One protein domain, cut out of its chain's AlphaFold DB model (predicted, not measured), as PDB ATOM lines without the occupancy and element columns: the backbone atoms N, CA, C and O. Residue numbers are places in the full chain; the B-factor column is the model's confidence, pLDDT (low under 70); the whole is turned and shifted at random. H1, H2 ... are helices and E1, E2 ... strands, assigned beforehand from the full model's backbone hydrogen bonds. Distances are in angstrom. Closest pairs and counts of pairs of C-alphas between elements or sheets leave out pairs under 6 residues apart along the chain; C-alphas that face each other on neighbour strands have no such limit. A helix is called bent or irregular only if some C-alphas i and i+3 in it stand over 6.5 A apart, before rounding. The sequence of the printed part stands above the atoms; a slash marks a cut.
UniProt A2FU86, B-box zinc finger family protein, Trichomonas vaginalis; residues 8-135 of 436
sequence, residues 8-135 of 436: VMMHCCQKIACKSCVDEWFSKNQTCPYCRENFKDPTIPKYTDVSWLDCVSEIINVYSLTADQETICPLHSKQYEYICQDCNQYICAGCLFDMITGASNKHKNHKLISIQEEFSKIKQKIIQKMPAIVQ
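This is residues 8 to 135 of the 436 residues of the protein "B-box zinc finger family protein" of Trichomonas vaginalis (UniProt A2FU86). Two small heads stand far apart at the two ends of a long rod, joined by the helix H2; a second long helix, H4, runs back from the second head alongside H2, with a gap between the two. The first head is the small sheet E2 E1 E3 with the helix H1 over it and the long loop of residues 29 to 46; the second is the small sheet E5 E4 E6 with the short helix H3 at its side. The printed part has 128 residues with four named helices and six named strands, in the order E1, E2, H1, E3, H2, E4, E5, H3, E6, H4. Both sheets are antiparallel, ordered E2 E1 E3 and E5 E4 E6, and the class is mixed, helices and strands. The whole is extended, with a radius of gyration of the C-alphas of 22.1 A and spans of 69 by 32 by 25 A.

In one sheet E4 holds residues 80 to 84, 11.0 A from first to last C-alpha, E5 residues 89 to 92, 10.2 A, and E6 residues 112 to 114. H3 holds residues 93 to 100, 10.6 A. H4 holds residues 115 to 135, 31.4 A, from C-alpha 115 at (105.543, 153.524, 89.278) to C-alpha 135 at (89.000, 126.844, 87.789). H4 is irregular, but only just: C-alphas 128 and 131 are 6.9 A apart, and its line is a rough one. H2 holds residues 52 to 67, 22.3 A. In the other sheet E1 holds residues 8 to 10, with C-alpha 8 at (76.759, 141.396, 94.381), E2 residues 16 to 18 and E3 residues 47 to 49. H1 holds residues 19 to 28, 14.7 A.

In the sheet E5 E4 E6 the inner strand E4 is antiparallel to E5, at 140 degrees, with N 91 and O 82 within hydrogen-bond range at 2.8 A; the two form a hairpin. E4 and E6 are antiparallel at 142 degrees, with N 83 and O 113 at 2.9 A. E5, H3 and E6 form a split strand-helix-strand unit, two strands that run the same way with E4 between them, and its crossover is right-handed. H3 only grazes this sheet with residues 93 to 96; its closest C-alphas to E4 are those of Glu 81 and Ala 93, 6.7 A apart. H4 also only grazes it, with residues 115 to 120; the closest C-alphas of E4 and H4 are those of Tyr 82 and Ile 115, 5.0 A apart. H2 and H4 are close but not clearly touching, their closest C-alphas, those of Ile 59 and Ile 122, being 7.8 A apart; they run opposite ways at a shallow tilt of 29 degrees. H2 is on neither sheet. In the sheet E2 E1 E3, E1 and E3 are antiparallel at 158 degrees, with N 9 and O 48 at 2.9 A. E1 and E2 form a hairpin, antiparallel at 130 degrees, with N 8 and O 17 at 2.9 A. H1 is on this sheet at a height of 11.6 A, over E1, and runs along the strands at 19 degrees to E1 on the local plane. E2, H1 and E3 form the other split unit, with E1 between the strands and a right-handed crossover. H1 and H4 are apart. In H2 and H3 every O i to N i+4 pair is within hydrogen-bond range; in H1 it is 5 of 6 and in H4 15 of 17.

The outline is a rod, and the C-alphas farthest apart, those of Lys 40 and Thr 101, are 69.0 A from each other. The printed part has no cut. The links H1 to E3, H2 to E4 and H3 to E6 are long, and the others are tight. The mean pLDDT of the printed part is 77.2; it is under 70 at residues 51 to 71, 88, 103 and 108, and H2 has a mean of 58.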
ATOM      1  N   VAL A   8      77.457 142.586  94.890       87.94
ATOM      2  CA  VAL A   8      76.759 141.396  94.381       87.94
ATOM      3  C   VAL A   8      76.205 141.663  92.988       87.94
ATOM      4  O   VAL A   8      75.861 142.799  92.666       87.94
ATOM      5  N   MET A   9      76.092 140.623  92.165       87.69
ATOM      6  CA  MET A   9      75.474 140.684  90.839       87.69
ATOM      7  C   MET A   9      74.151 139.916  90.834       87.69
ATOM      8  O   MET A   9      74.111 138.729  91.158       87.69
ATOM      9  N   MET A  10      73.075 140.590  90.431       88.12
ATOM     10  CA  MET A  10      71.746 139.991  90.288       88.12
ATOM     11  C   MET A  10      71.702 139.006  89.116       88.12
ATOM     12  O   MET A  10      72.083 139.368  88.007       88.12
ATOM     13  N   HIS A  11      71.167 137.798  89.310       85.81
ATOM     14  CA  HIS A  11      71.119 136.786  88.236       85.81
ATOM     15  C   HIS A  11      70.165 137.151  87.095       85.81
ATOM     16  O   HIS A  11      70.459 136.880  85.936       85.81
ATOM     17  N   CYS A  12      69.056 137.816  87.414       85.69
ATOM     18  CA  CYS A  12      68.010 138.179  86.454       85.69
ATOM     19  C   CYS A  12      68.420 139.259  85.440       85.69
ATOM     20  O   CYS A  12      68.087 139.186  84.264       85.69
ATOM     21  N   CYS A  13      69.118 140.300  85.896       88.62
ATOM     22  CA  CYS A  13      69.395 141.496  85.090       88.62
ATOM     23  C   CYS A  13      70.870 141.895  85.071       88.62
ATOM     24  O   CYS A  13      71.214 142.921  84.483       88.62
ATOM     25  N   GLN A  14      71.725 141.119  85.747       85.88
ATOM     26  CA  GLN A  14      73.176 141.316  85.825       85.88
ATOM     27  C   GLN A  14      73.590 142.692  86.375       85.88
ATOM     28  O   GLN A  14      74.736 143.115  86.237       85.88
ATOM     29  N   LYS A  15      72.665 143.409  87.029       87.88
ATOM     30  CA  LYS A  15      72.956 144.669  87.713       87.88
ATOM     31  C   LYS A  15      73.718 144.391  89.004       87.88
ATOM     32  O   LYS A  15      73.406 143.441  89.725       87.88
ATOM     33  N   ILE A  16      74.709 145.236  89.270       85.56
ATOM     34  CA  ILE A  16      75.533 145.177  90.476       85.56
ATOM     35  C   ILE A  16      74.893 146.045  91.555       85.56
ATOM     36  O   ILE A  16      74.430 147.152  91.276       85.56
ATOM     37  N   ALA A  17      74.892 145.541  92.782       86.00
ATOM     38  CA  ALA A  17      74.331 146.211  93.941       86.00
ATOM     39  C   ALA A  17      75.178 145.956  95.190       86.00
ATOM     40  O   ALA A  17      75.971 145.017  95.238       86.00
ATOM     41  N   CYS A  18      74.980 146.774  96.223       88.00
ATOM     42  CA  CYS A  18      75.537 146.491  97.542       88.00
ATOM     43  C   CYS A  18      74.792 145.310  98.174       88.00
ATOM     44  O   CYS A  18      73.558 145.316  98.206       88.00
ATOM     45  N   LYS A  19      75.533 144.349  98.733       87.25
ATOM     46  CA  LYS A  19      74.978 143.167  99.405       87.25
ATOM     47  C   LYS A  19      73.945 143.527 100.473       87.25
ATOM     48  O   LYS A  19      72.823 143.040 100.420       87.25
ATOM     49  N   SER A  20      74.271 144.476 101.355       89.44
ATOM     50  CA  SER A  20      73.365 144.909 102.428       89.44
ATOM     51  C   SER A  20      72.038 145.458 101.898       89.44
ATOM     52  O   SER A  20      70.987 145.186 102.469       89.44
ATOM     53  N   CYS A  21      72.067 146.201 100.785       89.88
ATOM     54  CA  CYS A  21      70.862 146.765 100.179       89.88
ATOM     55  C   CYS A  21      69.989 145.676  99.543       89.88
ATOM     56  O   CYS A  21      68.765 145.754  99.598       89.88
ATOM     57  N   VAL A  22      70.614 144.666  98.934       90.19
ATOM     58  CA  VAL A  22      69.906 143.539  98.320       90.19
ATOM     59  C   VAL A  22      69.305 142.619  99.381       90.19
ATOM     60  O   VAL A  22      68.152 142.212  99.241       90.19
ATOM     61  N   ASP A  23      70.033 142.348 100.463       89.38
ATOM     62  CA  ASP A  23      69.540 141.549 101.586       89.38
ATOM     63  C   ASP A  23      68.367 142.236 102.290       89.38
ATOM     64  O   ASP A  23      67.326 141.614 102.517       89.38
ATOM     65  N   GLU A  24      68.474 143.542 102.560       91.62
ATOM     66  CA  GLU A  24      67.359 144.304 103.119       91.62
ATOM     67  C   GLU A  24      66.152 144.296 102.169       91.62
ATOM     68  O   GLU A  24      65.019 144.071 102.602       91.62
ATOM     69  N   TRP A  25      66.371 144.479 100.866       91.44
ATOM     70  CA  TRP A  25      65.291 144.452  99.884       91.44
ATOM     71  C   TRP A  25      64.558 143.106  99.869       91.44
ATOM     72  O   TRP A  25      63.324 143.083  99.919       91.44
ATOM     73  N   PHE A  26      65.294 141.991  99.857       89.12
ATOM     74  CA  PHE A  26      64.712 140.648  99.840       89.12
ATOM     75  C   PHE A  26      64.101 140.203 101.170       89.12
ATOM     76  O   PHE A  26      63.313 139.257 101.173       89.12
ATOM     77  N   SER A  27      64.392 140.894 102.276       88.50
ATOM     78  CA  SER A  27      63.667 140.695 103.539       88.50
ATOM     79  C   SER A  27      62.209 141.172 103.462       88.50
ATOM     80  O   SER A  27      61.355 140.678 104.194       88.50
ATOM     81  N   LYS A  28      61.914 142.113 102.553       90.69
ATOM     82  CA  LYS A  28      60.602 142.769 102.410       90.69
ATOM     83  C   LYS A  28      59.900 142.440 101.089       90.69
ATOM     84  O   LYS A  28      58.683 142.556 101.004       90.69
ATOM     85  N   ASN A  29      60.644 142.042 100.058       87.56
ATOM     86  CA  ASN A  29      60.138 141.860  98.698       87.56
ATOM     87  C   ASN A  29      60.629 140.541  98.088       87.56
ATOM     88  O   ASN A  29      61.723 140.072  98.387       87.56
ATOM     89  N   GLN A  30      59.859 139.975  97.157       86.88
ATOM     90  CA  GLN A  30      60.272 138.802  96.364       86.88
ATOM     91  C   GLN A  30      60.706 139.156  94.935       86.88
ATOM     92  O   GLN A  30      60.906 138.277  94.102       86.88
ATOM     93  N   THR A  31      60.865 140.442  94.629       90.94
ATOM     94  CA  THR A  31      61.194 140.920  93.284       90.94
ATOM     95  C   THR A  31      62.602 141.488  93.208       90.94
ATOM     96  O   THR A  31      63.157 141.940  94.206       90.94
ATOM     97  N   CYS A  32      63.199 141.495  92.020       90.06
ATOM     98  CA  CYS A  32      64.470 142.171  91.795       90.06
ATOM     99  C   CYS A  32      64.330 143.691  92.018       90.06
ATOM    100  O   CYS A  32      63.423 144.292  91.435       90.06
ATOM    101  N   PRO A  33      65.250 144.344  92.753       90.44
ATOM    102  CA  PRO A  33      65.208 145.795  92.960       90.44
ATOM    103  C   PRO A  33      65.379 146.613  91.665       90.44
ATOM    104  O   PRO A  33      64.993 147.777  91.626       90.44
ATOM    105  N   TYR A  34      65.918 146.013  90.596       91.06
ATOM    106  CA  TYR A  34      66.155 146.685  89.313       91.06
ATOM    107  C   TYR A  34      65.087 146.360  88.266       91.06
ATOM    108  O   TYR A  34      64.386 147.253  87.801       91.06
ATOM    109  N   CYS A  35      64.957 145.088  87.875       91.38
ATOM    110  CA  CYS A  35      64.056 144.682  86.788       91.38
ATOM    111  C   CYS A  35      62.658 144.263  87.262       91.38
ATOM    112  O   CYS A  35      61.800 143.988  86.430       91.38
ATOM    113  N   ARG A  36      62.424 144.204  88.582       90.56
ATOM    114  CA  ARG A  36      61.164 143.764  89.208       90.56
ATOM    115  C   ARG A  36      60.728 142.331  88.879       90.56
ATOM    116  O   ARG A  36      59.605 141.956  89.202       90.56
ATOM    117  N   GLU A  37      61.609 141.515  88.301       87.75
ATOM    118  CA  GLU A  37      61.359 140.086  88.098       87.75
ATOM    119  C   GLU A  37      61.095 139.380  89.432       87.75
ATOM    120  O   GLU A  37      61.771 139.661  90.421       87.75
ATOM    121  N   ASN A  38      60.089 138.504  89.467       88.06
ATOM    122  CA  ASN A  38      59.625 137.828  90.676       88.06
ATOM    123  C   ASN A  38      60.319 136.467  90.853       88.06
ATOM    124  O   ASN A  38      60.189 135.587  90.001       88.06
ATOM    125  N   PHE A  39      61.009 136.286  91.978       83.50
ATOM    126  CA  PHE A  39      61.684 135.043  92.342       83.50
ATOM    127  C   PHE A  39      60.699 134.092  93.031       83.50
ATOM    128  O   PHE A  39      60.532 134.131  94.248       83.50
ATOM    129  N   LYS A  40      60.040 133.240  92.236       76.31
ATOM    130  CA  LYS A  40      59.004 132.308  92.721       76.31
ATOM    131  C   LYS A  40      59.553 131.155  93.562       76.31
ATOM    132  O   LYS A  40      58.854 130.674  94.447       76.31
ATOM    133  N   ASP A  41      60.768 130.703  93.264       76.00
ATOM    134  CA  ASP A  41      61.392 129.572  93.944       76.00
ATOM    135  C   ASP A  41      62.464 130.071  94.931       76.00
ATOM    136  O   ASP A  41      63.459 130.665  94.500       76.00
ATOM    137  N   PRO A  42      62.288 129.862  96.249       73.44
ATOM    138  CA  PRO A  42      63.255 130.291  97.256       73.44
ATOM    139  C   PRO A  42      64.567 129.493  97.229       73.44
ATOM    140  O   PRO A  42      65.531 129.922  97.860       73.44
ATOM    141  N   THR A  43      64.619 128.356  96.528       77.31
ATOM    142  CA  THR A  43      65.819 127.512  96.425       77.31
ATOM    143  C   THR A  43      66.813 128.011  95.375       77.31
ATOM    144  O   THR A  43      67.995 127.673  95.445       77.31
ATOM    145  N   ILE A  44      66.370 128.851  94.435       77.69
ATOM    146  CA  ILE A  44      67.233 129.423  93.399       77.69
ATOM    147  C   ILE A  44      67.994 130.623  93.989       77.69
ATOM    148  O   ILE A  44      67.363 131.574  94.468       77.69
ATOM    149  N   PRO A  45      69.341 130.635  93.942       82.56
ATOM    150  CA  PRO A  45      70.118 131.796  94.357       82.56
ATOM    151  C   PRO A  45      69.698 133.052  93.580       82.56
ATOM    152  O   PRO A  45      69.546 133.022  92.363       82.56
ATOM    153  N   LYS A  46      69.502 134.174  94.279       85.94
ATOM    154  CA  LYS A  46      68.989 135.424  93.677       85.94
ATOM    155  C   LYS A  46      70.102 136.304  93.094       85.94
ATOM    156  O   LYS A  46      69.863 137.130  92.208       85.94
ATOM    157  N   TYR A  47      71.312 136.156  93.626       87.75
ATOM    158  CA  TYR A  47      72.500 136.920  93.267       87.75
ATOM    159  C   TYR A  47      73.771 136.110  93.566       87.75
ATOM    160  O   TYR A  47      73.729 135.110  94.283       87.75
ATOM    161  N   THR A  48      74.913 136.561  93.045       84.81
ATOM    162  CA  THR A  48      76.243 136.020  93.375       84.81
ATOM    163  C   THR A  48      77.162 137.132  93.865       84.81
ATOM    164  O   THR A  48      77.143 138.235  93.318       84.81
ATOM    165  N   ASP A  49      77.971 136.838  94.884       84.12
ATOM    166  CA  ASP A  49      79.035 137.727  95.355       84.12
ATOM    167  C   ASP A  49      80.075 137.941  94.243       84.12
ATOM    168  O   ASP A  49      80.593 136.985  93.661       84.12
ATOM    169  N   VAL A  50      80.407 139.198  93.951       76.25
ATOM    170  CA  VAL A  50      81.365 139.557  92.897       76.25
ATOM    171  C   VAL A  50      82.597 140.249  93.469       76.25
ATOM    172  O   VAL A  50      82.970 141.345  93.071       76.25
ATOM    173  N   SER A  51      83.283 139.564  94.383       67.88
ATOM    174  CA  SER A  51      84.521 140.039  95.028       67.88
ATOM    175  C   SER A  51      85.680 140.319  94.060       67.88
ATOM    176  O   SER A  51      86.642 140.997  94.409       67.88
ATOM    177  N   TRP A  52      85.614 139.829  92.820       66.44
ATOM    178  CA  TRP A  52      86.590 140.169  91.783       66.44
ATOM    179  C   TRP A  52      86.489 141.634  91.326       66.44
ATOM    180  O   TRP A  52      87.490 142.179  90.862       66.44
ATOM    181  N   LEU A  53      85.325 142.284  91.476       64.38
ATOM    182  CA  LEU A  53      85.167 143.709  91.166       64.38
ATOM    183  C   LEU A  53      86.021 144.590  92.079       64.38
ATOM    184  O   LEU A  53      86.461 145.637  91.622       64.38
ATOM    185  N   ASP A  54      86.333 144.138  93.297       64.88
ATOM    186  CA  ASP A  54      87.242 144.844  94.207       64.88
ATOM    187  C   ASP A  54      88.677 144.891  93.643       64.88
ATOM    188  O   ASP A  54      89.373 145.897  93.752       64.88
ATOM    189  N   CYS A  55      89.113 143.837  92.940       57.72
ATOM    190  CA  CYS A  55      90.395 143.849  92.225       57.72
ATOM    191  C   CYS A  55      90.366 144.796  91.019       57.72
ATOM    192  O   CYS A  55      91.376 145.402  90.674       57.72
ATOM    193  N   VAL A  56      89.223 144.891  90.337       61.69
ATOM    194  CA  VAL A  56      89.077 145.730  89.142       61.69
ATOM    195  C   VAL A  56      88.972 147.203  89.515       61.69
ATOM    196  O   VAL A  56      89.536 148.029  88.808       61.69
ATOM    197  N   SER A  57      88.344 147.551  90.636       61.19
ATOM    198  CA  SER A  57      88.336 148.922  91.153       61.19
ATOM    199  C   SER A  57      89.727 149.377  91.613       61.19
ATOM    200  O   SER A  57      90.095 150.515  91.331       61.19
ATOM    201  N   GLU A  58      90.550 148.498  92.204       60.31
ATOM    202  CA  GLU A  58      91.977 148.781  92.453       60.31
ATOM    203  C   GLU A  58      92.737 149.100  91.149       60.31
ATOM    204  O   GLU A  58      93.510 150.057  91.099       60.31
ATOM    205  N   ILE A  59      92.481 148.350  90.071       58.00
ATOM    206  CA  ILE A  59      93.104 148.568  88.752       58.00
ATOM    207  C   ILE A  59      92.587 149.847  88.084       58.00
ATOM    208  O   ILE A  59      93.379 150.608  87.533       58.00
ATOM    209  N   ILE A  60      91.275 150.100  88.129       59.97
ATOM    210  CA  ILE A  60      90.650 151.304  87.566       59.97
ATOM    211  C   ILE A  60      91.168 152.543  88.285       59.97
ATOM    212  O   ILE A  60      91.505 153.502  87.610       59.97
ATOM    213  N   ASN A  61      91.319 152.521  89.612       58.03
ATOM    214  CA  ASN A  61      91.910 153.645  90.338       58.03
ATOM    215  C   ASN A  61      93.314 153.968  89.808       58.03
ATOM    216  O   ASN A  61      93.618 155.128  89.560       58.03
ATOM    217  N   VAL A  62      94.139 152.955  89.543       54.72
ATOM    218  CA  VAL A  62      95.482 153.137  88.969       54.72
ATOM    219  C   VAL A  62      95.414 153.662  87.528       54.72
ATOM    220  O   VAL A  62      96.172 154.557  87.167       54.72
ATOM    221  N   TYR A  63      94.478 153.169  86.713       54.25
ATOM    222  CA  TYR A  63      94.316 153.586  85.313       54.25
ATOM    223  C   TYR A  63      93.718 154.998  85.169       54.25
ATOM    224  O   TYR A  63      94.206 155.798  84.374       54.25
ATOM    225  N   SER A  64      92.701 155.338  85.965       51.84
ATOM    226  CA  SER A  64      92.069 156.664  86.032       51.84
ATOM    227  C   SER A  64      93.039 157.738  86.514       51.84
ATOM    228  O   SER A  64      92.937 158.886  86.097       51.84
ATOM    229  N   LEU A  65      94.024 157.365  87.332       48.97
ATOM    230  CA  LEU A  65      95.124 158.250  87.702       48.97
ATOM    231  C   LEU A  65      96.085 158.518  86.523       48.97
ATOM    232  O   LEU A  65      96.744 159.549  86.511       48.97
ATOM    233  N   THR A  66      96.173 157.628  85.528       50.19
ATOM    234  CA  THR A  66      97.065 157.781  84.356       50.19
ATOM    235  C   THR A  66      96.399 158.331  83.092       50.19
ATOM    236  O   THR A  66      97.107 158.734  82.174       50.19
ATOM    237  N   ALA A  67      95.064 158.319  83.008       48.31
ATOM    238  CA  ALA A  67      94.353 158.568  81.752       48.31
ATOM    239  C   ALA A  67      94.073 160.055  81.454       48.31
ATOM    240  O   ALA A  67      94.022 160.406  80.281       48.31
ATOM    241  N   ASP A  68      93.957 160.916  82.477       49.38
ATOM    242  CA  ASP A  68      93.562 162.333  82.316       49.38
ATOM    243  C   ASP A  68      94.469 163.346  83.053       49.38
ATOM    244  O   ASP A  68      94.132 164.524  83.163       49.38
ATOM    245  N   GLN A  69      95.634 162.932  83.564       53.22
ATOM    246  CA  GLN A  69      96.607 163.861  84.155       53.22
ATOM    247  C   GLN A  69      97.793 164.065  83.215       53.22
ATOM    248  O   GLN A  69      98.335 163.097  82.682       53.22
ATOM    249  N   GLU A  70      98.196 165.328  83.028       55.59
ATOM    250  CA  GLU A  70      99.450 165.690  82.368       55.59
ATOM    251  C   GLU A  70     100.552 164.763  82.892       55.59
ATOM    252  O   GLU A  70     100.854 164.748  84.084       55.59
ATOM    253  N   THR A  71     101.156 163.958  82.015       66.69
ATOM    254  CA  THR A  71     102.190 162.965  82.376       66.69
ATOM    255  C   THR A  71     103.495 163.608  82.856       66.69
ATOM    256  O   THR A  71     104.501 162.933  83.082       66.69
ATOM    257  N   ILE A  72     103.476 164.930  83.002       71.50
ATOM    258  CA  ILE A  72     104.587 165.815  83.262       71.50
ATOM    259  C   ILE A  72     104.228 166.650  84.494       71.50
ATOM    260  O   ILE A  72     103.145 167.210  84.611       71.50
ATOM    261  N   CYS A  73     105.165 166.745  85.427       77.19
ATOM    262  CA  CYS A  73     105.031 167.550  86.622       77.19
ATOM    263  C   CYS A  73     104.942 169.044  86.274       77.19
ATOM    264  O   CYS A  73     105.862 169.555  85.634       77.19
ATOM    265  N   PRO A  74     103.925 169.779  86.754       75.88
ATOM    266  CA  PRO A  74     103.746 171.194  86.425       75.88
ATOM    267  C   PRO A  74     104.825 172.103  87.036       75.88
ATOM    268  O   PRO A  74     105.031 173.212  86.557       75.88
ATOM    269  N   LEU A  75     105.527 171.651  88.085       78.25
ATOM    270  CA  LEU A  75     106.576 172.428  88.760       78.25
ATOM    271  C   LEU A  75     107.947 172.292  88.091       78.25
ATOM    272  O   LEU A  75     108.716 173.248  88.052       78.25
ATOM    273  N   HIS A  76     108.262 171.102  87.576       79.31
ATOM    274  CA  HIS A  76     109.598 170.789  87.050       79.31
ATOM    275  C   HIS A  76     109.604 170.423  85.572       79.31
ATOM    276  O   HIS A  76     110.671 170.150  85.028       79.31
ATOM    277  N   SER A  77     108.431 170.347  84.942       79.06
ATOM    278  CA  SER A  77     108.239 169.902  83.560       79.06
ATOM    279  C   SER A  77     108.904 168.547  83.256       79.06
ATOM    280  O   SER A  77     109.367 168.302  82.144       79.06
ATOM    281  N   LYS A  78     108.960 167.650  84.253       77.56
ATOM    282  CA  LYS A  78     109.555 166.300  84.167       77.56
ATOM    283  C   LYS A  78     108.502 165.214  84.311       77.56
ATOM    284  O   LYS A  78     107.540 165.404  85.049       77.56
ATOM    285  N   GLN A  79     108.715 164.066  83.673       79.25
ATOM    286  CA  GLN A  79     107.802 162.929  83.785       79.25
ATOM    287  C   GLN A  79     107.693 162.419  85.223       79.25
ATOM    288  O   GLN A  79     108.647 162.467  86.006       79.25
ATOM    289  N   TYR A  80     106.504 161.943  85.574       81.62
ATOM    290  CA  TYR A  80     106.292 161.247  86.832       81.62
ATOM    291  C   TYR A  80     106.929 159.854  86.784       81.62
ATOM    292  O   TYR A  80     106.681 159.082  85.863       81.62
ATOM    293  N   GLU A  81     107.732 159.529  87.795       79.19
ATOM    294  CA  GLU A  81     108.472 158.256  87.882       79.19
ATOM    295  C   GLU A  81     108.156 157.490  89.178       79.19
ATOM    296  O   GLU A  81     108.341 156.271  89.256       79.19
ATOM    297  N   TYR A  82     107.627 158.189  90.186       81.31
ATOM    298  CA  TYR A  82     107.341 157.669  91.518       81.31
ATOM    299  C   TYR A  82     105.886 157.941  91.908       81.31
ATOM    300  O   TYR A  82     105.278 158.906  91.445       81.31
ATOM    301  N   ILE A  83     105.334 157.112  92.789       80.31
ATOM    302  CA  ILE A  83     104.038 157.333  93.434       80.31
ATOM    303  C   ILE A  83     104.216 157.309  94.952       80.31
ATOM    304  O   ILE A  83     104.918 156.461  95.507       80.31
ATOM    305  N   CYS A  84     103.588 158.266  95.626       81.88
ATOM    306  CA  CYS A  84     103.466 158.277  97.076       81.88
ATOM    307  C   CYS A  84     102.261 157.427  97.484       81.88
ATOM    308  O   CYS A  84     101.131 157.806  97.181       81.88
ATOM    309  N   GLN A  85     102.483 156.307  98.178       74.75
ATOM    310  CA  GLN A  85     101.398 155.400  98.577       74.75
ATOM    311  C   GLN A  85     100.451 156.038  99.604       74.75
ATOM    312  O   GLN A  85      99.251 155.793  99.565       74.75
ATOM    313  N   ASP A  86     100.976 156.896 100.482       76.62
ATOM    314  CA  ASP A  86     100.195 157.523 101.557       76.62
ATOM    315  C   ASP A  86      99.301 158.664 101.049       76.62
ATOM    316  O   ASP A  86      98.241 158.935 101.609       76.62
ATOM    317  N   CYS A  87      99.719 159.341  99.975       76.62
ATOM    318  CA  CYS A  87      98.972 160.453  99.377       76.62
ATOM    319  C   CYS A  87      98.240 160.086  98.088       76.62
ATOM    320  O   CYS A  87      97.435 160.887  97.619       76.62
ATOM    321  N   ASN A  88      98.552 158.931  97.496       69.69
ATOM    322  CA  ASN A  88      98.103 158.527  96.167       69.69
ATOM    323  C   ASN A  88      98.385 159.602  95.089       69.69
ATOM    324  O   ASN A  88      97.519 159.948  94.289       69.69
ATOM    325  N   GLN A  89      99.593 160.184  95.121       74.44
ATOM    326  CA  GLN A  89     100.034 161.271  94.230       74.44
ATOM    327  C   GLN A  89     101.323 160.904  93.492       74.44
ATOM    328  O   GLN A  89     102.225 160.288  94.069       74.44
ATOM    329  N   TYR A  90     101.421 161.321  92.229       79.00
ATOM    330  CA  TYR A  90     102.601 161.116  91.396       79.00
ATOM    331  C   TYR A  90     103.708 162.132  91.675       79.00
ATOM    332  O   TYR A  90     103.462 163.312  91.925       79.00
ATOM    333  N   ILE A  91     104.952 161.666  91.610       80.44
ATOM    334  CA  ILE A  91     106.157 162.425  91.942       80.44
ATOM    335  C   ILE A  91     107.184 162.244  90.820       80.44
ATOM    336  O   ILE A  91     107.510 161.128  90.410       80.44
ATOM    337  N   CYS A  92     107.680 163.362  90.284       84.88
ATOM    338  CA  CYS A  92     108.783 163.369  89.326       84.88
ATOM    339  C   CYS A  92     110.126 163.388  90.068       84.88
ATOM    340  O   CYS A  92     110.191 163.718  91.256       84.88
ATOM    341  N   ALA A  93     111.221 163.117  89.358       82.88
ATOM    342  CA  ALA A  93     112.563 163.169  89.938       82.88
ATOM    343  C   ALA A  93     112.925 164.550  90.543       82.88
ATOM    344  O   ALA A  93     113.698 164.617  91.494       82.88
ATOM    345  N   GLY A  94     112.352 165.649  90.028       82.44
ATOM    346  CA  GLY A  94     112.533 167.006  90.571       82.44
ATOM    347  C   GLY A  94     111.874 167.195  91.939       82.44
ATOM    348  O   GLY A  94     112.544 167.564  92.897       82.44
ATOM    349  N   CYS A  95     110.595 166.834  92.066       82.00
ATOM    350  CA  CYS A  95     109.873 166.844  93.343       82.00
ATOM    351  C   CYS A  95     110.528 165.941  94.398       82.00
ATOM    352  O   CYS A  95     110.527 166.277  95.583       82.00
ATOM    353  N   LEU A  96     111.079 164.797  93.981       82.31
ATOM    354  CA  LEU A  96     111.829 163.913  94.872       82.31
ATOM    355  C   LEU A  96     113.103 164.600  95.390       82.31
ATOM    356  O   LEU A  96     113.392 164.548  96.584       82.31
ATOM    357  N   PHE A  97     113.839 165.282  94.511       80.69
ATOM    358  CA  PHE A  97     115.052 166.013  94.875       80.69
ATOM    359  C   PHE A  97     114.770 167.202  95.808       80.69
ATOM    360  O   PHE A  97     115.462 167.366  96.814       80.69
ATOM    361  N   ASP A  98     113.721 167.982  95.541       81.81
ATOM    362  CA  ASP A  98     113.289 169.098  96.398       81.81
ATOM    363  C   ASP A  98     112.894 168.628  97.805       81.81
ATOM    364  O   ASP A  98     113.079 169.336  98.795       81.81
ATOM    365  N   MET A  99     112.371 167.407  97.913       77.38
ATOM    366  CA  MET A  99     112.051 166.793  99.197       77.38
ATOM    367  C   MET A  99     113.304 166.393  99.979       77.38
ATOM    368  O   MET A  99     113.391 166.654 101.179       77.38
ATOM    369  N   ILE A 100     114.285 165.786  99.302       75.88
ATOM    370  CA  ILE A 100     115.551 165.346  99.910       75.88
ATOM    371  C   ILE A 100     116.386 166.549 100.362       75.88
ATOM    372  O   ILE A 100     116.979 166.525 101.438       75.88
ATOM    373  N   THR A 101     116.408 167.618  99.565       75.56
ATOM    374  CA  THR A 101     117.151 168.853  99.870       75.56
ATOM    375  C   THR A 101     116.443 169.762 100.881       75.56
ATOM    376  O   THR A 101     117.020 170.754 101.320       75.56
ATOM    377  N   GLY A 102     115.215 169.423 101.292       70.25
ATOM    378  CA  GLY A 102     114.442 170.185 102.274       70.25
ATOM    379  C   GLY A 102     113.741 171.428 101.715       70.25
ATOM    380  O   GLY A 102     113.163 172.185 102.492       70.25
ATOM    381  N   ALA A 103     113.746 171.624 100.394       68.62
ATOM    382  CA  ALA A 103     113.006 172.685  99.711       68.62
ATOM    383  C   ALA A 103     111.478 172.452  99.721       68.62
ATOM    384  O   ALA A 103     110.707 173.400  99.571       68.62
ATOM    385  N   SER A 104     111.020 171.212  99.944       71.06
ATOM    386  CA  SER A 104     109.602 170.856 100.099       71.06
ATOM    387  C   SER A 104     109.390 169.777 101.166       71.06
ATOM    388  O   SER A 104     110.026 168.730 101.144       71.06
ATOM    389  N   ASN A 105     108.442 169.987 102.088       71.00
ATOM    390  CA  ASN A 105     108.107 169.014 103.144       71.00
ATOM    391  C   ASN A 105     106.826 168.203 102.854       71.00
ATOM    392  O   ASN A 105     106.366 167.460 103.715       71.00
ATOM    393  N   LYS A 106     106.230 168.343 101.662       71.25
ATOM    394  CA  LYS A 106     104.853 167.890 101.379       71.25
ATOM    395  C   LYS A 106     104.633 166.368 101.462       71.25
ATOM    396  O   LYS A 106     103.540 165.944 101.810       71.25
ATOM    397  N   HIS A 107     105.661 165.567 101.173       70.50
ATOM    398  CA  HIS A 107     105.635 164.098 101.292       70.50
ATOM    399  C   HIS A 107     106.808 163.568 102.134       70.50
ATOM    400  O   HIS A 107     107.262 162.437 101.959       70.50
ATOM    401  N   LYS A 108     107.347 164.404 103.029       69.38
ATOM    402  CA  LYS A 108     108.486 164.035 103.871       69.38
ATOM    403  C   LYS A 108     108.086 162.878 104.792       69.38
ATOM    404  O   LYS A 108     107.099 162.985 105.509       69.38
ATOM    405  N   ASN A 109     108.869 161.799 104.777       72.69
ATOM    406  CA  ASN A 109     108.609 160.525 105.471       72.69
ATOM    407  C   ASN A 109     107.439 159.686 104.923       72.69
ATOM    408  O   ASN A 109     107.055 158.715 105.569       72.69
ATOM    409  N   HIS A 110     106.883 160.013 103.755       81.19
ATOM    410  CA  HIS A 110     105.908 159.139 103.102       81.19
ATOM    411  C   HIS A 110     106.603 158.057 102.280       81.19
ATOM    412  O   HIS A 110     107.722 158.231 101.789       81.19
ATOM    413  N   LYS A 111     105.921 156.933 102.089       78.81
ATOM    414  CA  LYS A 111     106.440 155.809 101.322       78.81
ATOM    415  C   LYS A 111     106.316 156.079  99.824       78.81
ATOM    416  O   LYS A 111     105.215 156.122  99.268       78.81
ATOM    417  N   LEU A 112     107.469 156.242  99.179       80.38
ATOM    418  CA  LEU A 112     107.593 156.447  97.740       80.38
ATOM    419  C   LEU A 112     108.088 155.173  97.078       80.38
ATOM    420  O   LEU A 112     109.055 154.563  97.533       80.38
ATOM    421  N   ILE A 113     107.440 154.791  95.990       79.88
ATOM    422  CA  ILE A 113     107.839 153.639  95.187       79.88
ATOM    423  C   ILE A 113     107.845 154.022  93.716       79.88
ATOM    424  O   ILE A 113     107.106 154.916  93.298       79.88
ATOM    425  N   SER A 114     108.686 153.353  92.929       80.88
ATOM    426  CA  SER A 114     108.659 153.541  91.483       80.88
ATOM    427  C   SER A 114     107.308 153.091  90.937       80.88
ATOM    428  O   SER A 114     106.788 152.038  91.315       80.88
ATOM    429  N   ILE A 115     106.769 153.867  90.000       74.88
ATOM    430  CA  ILE A 115     105.543 153.524  89.278       74.88
ATOM    431  C   ILE A 115     105.679 152.129  88.646       74.88
ATOM    432  O   ILE A 115     104.774 151.305  88.761       74.88
ATOM    433  N   GLN A 116     106.841 151.811  88.064       72.62
ATOM    434  CA  GLN A 116     107.104 150.499  87.461       72.62
ATOM    435  C   GLN A 116     107.029 149.357  88.484       72.62
ATOM    436  O   GLN A 116     106.510 148.279  88.181       72.62
ATOM    437  N   GLU A 117     107.522 149.586  89.703       78.44
ATOM    438  CA  GLU A 117     107.505 148.594  90.778       78.44
ATOM    439  C   GLU A 117     106.075 148.330  91.276       78.44
ATOM    440  O   GLU A 117     105.697 147.174  91.482       78.44
ATOM    441  N   GLU A 118     105.249 149.373  91.398       73.81
ATOM    442  CA  GLU A 118     103.848 149.232  91.807       73.81
ATOM    443  C   GLU A 118     103.000 148.532  90.735       73.81
ATOM    444  O   GLU A 118     102.281 147.576  91.039       73.81
ATOM    445  N   PHE A 119     103.155 148.907  89.459       71.50
ATOM    446  CA  PHE A 119     102.514 148.201  88.344       71.50
ATOM    447  C   PHE A 119     102.922 146.725  88.286       71.50
ATOM    448  O   PHE A 119     102.085 145.859  88.019       71.50
ATOM    449  N   SER A 120     104.190 146.419  88.570       76.62
ATOM    450  CA  SER A 120     104.685 145.039  88.585       76.62
ATOM    451  C   SER A 120     104.051 144.226  89.717       76.62
ATOM    452  O   SER A 120     103.630 143.090  89.486       76.62
ATOM    453  N   LYS A 121     103.897 144.811  90.914       77.69
ATOM    454  CA  LYS A 121     103.195 144.184  92.050       77.69
ATOM    455  C   LYS A 121     101.721 143.931  91.737       77.69
ATOM    456  O   LYS A 121     101.223 142.836  91.998       77.69
ATOM    457  N   ILE A 122     101.028 144.899  91.138       71.00
ATOM    458  CA  ILE A 122      99.617 144.752  90.742       71.00
ATOM    459  C   ILE A 122      99.469 143.661  89.675       71.00
ATOM    460  O   ILE A 122      98.640 142.762  89.820       71.00
ATOM    461  N   LYS A 123     100.321 143.668  88.642       75.19
ATOM    462  CA  LYS A 123     100.339 142.635  87.597       75.19
ATOM    463  C   LYS A 123     100.539 141.235  88.187       75.19
ATOM    464  O   LYS A 123      99.825 140.310  87.806       75.19
ATOM    465  N   GLN A 124     101.457 141.074  89.141       80.50
ATOM    466  CA  GLN A 124     101.667 139.797  89.831       80.50
ATOM    467  C   GLN A 124     100.441 139.363  90.643       80.50
ATOM    468  O   GLN A 124     100.049 138.201  90.548       80.50
ATOM    469  N   LYS A 125      99.788 140.275  91.379       78.00
ATOM    470  CA  LYS A 125      98.542 139.974  92.110       78.00
ATOM    471  C   LYS A 125      97.429 139.478  91.179       78.00
ATOM    472  O   LYS A 125      96.730 138.527  91.522       78.00
ATOM    473  N   ILE A 126      97.279 140.086  89.997       73.81
ATOM    474  CA  ILE A 126      96.298 139.654  88.984       73.81
ATOM    475  C   ILE A 126      96.637 138.249  88.481       73.81
ATOM    476  O   ILE A 126      95.780 137.367  88.506       73.81
ATOM    477  N   ILE A 127      97.891 138.025  88.076       79.31
ATOM    478  CA  ILE A 127      98.356 136.725  87.572       79.31
ATOM    479  C   ILE A 127      98.168 135.626  88.627       79.31
ATOM    480  O   ILE A 127      97.759 134.525  88.280       79.31
ATOM    481  N   GLN A 128      98.394 135.920  89.910       83.88
ATOM    482  CA  GLN A 128      98.186 134.960  91.000       83.88
ATOM    483  C   GLN A 128      96.709 134.595  91.219       83.88
ATOM    484  O   GLN A 128      96.418 133.450  91.558       83.88
ATOM    485  N   LYS A 129      95.767 135.529  91.021       78.12
ATOM    486  CA  LYS A 129      94.321 135.261  91.169       78.12
ATOM    487  C   LYS A 129      93.694 134.606  89.932       78.12
ATOM    488  O   LYS A 129      92.653 133.959  90.048       78.12
ATOM    489  N   MET A 130      94.318 134.743  88.762       78.50
ATOM    490  CA  MET A 130      93.793 134.260  87.479       78.50
ATOM    491  C   MET A 130      93.486 132.743  87.447       78.50
ATOM    492  O   MET A 130      92.401 132.391  86.984       78.50
ATOM    493  N   PRO A 131      94.329 131.834  87.989       84.75
ATOM    494  CA  PRO A 131      94.042 130.397  87.993       84.75
ATOM    495  C   PRO A 131      92.768 130.026  88.760       84.75
ATOM    496  O   PRO A 131      92.021 129.162  88.313       84.75
ATOM    497  N   ALA A 132      92.482 130.700  89.881       79.81
ATOM    498  CA  ALA A 132      91.279 130.437  90.674       79.81
ATOM    499  C   ALA A 132      89.996 130.802  89.905       79.81
ATOM    500  O   ALA A 132      89.003 130.080  89.974       79.81
ATOM    501  N   ILE A 133      90.032 131.890  89.126       78.31
ATOM    502  CA  ILE A 133      88.915 132.305  88.264       78.31
ATOM    503  C   ILE A 133      88.715 131.304  87.122       78.31
ATOM    504  O   ILE A 133      87.581 130.936  86.829       78.31
ATOM    505  N   VAL A 134      89.801 130.830  86.504       82.38
ATOM    506  CA  VAL A 134      89.731 129.812  85.443       82.38
ATOM    507  C   VAL A 134      89.135 128.506  85.976       82.38
ATOM    508  O   VAL A 134      88.196 127.989  85.381       82.38
ATOM    509  N   GLN A 135      89.582 128.029  87.142       82.75
ATOM    510  CA  GLN A 135      89.000 126.844  87.789       82.75
ATOM    511  C   GLN A 135      87.511 127.021  88.104       82.75
ATOM    512  O   GLN A 135      86.723 126.091  87.937       82.75
TER     513      GLN A 135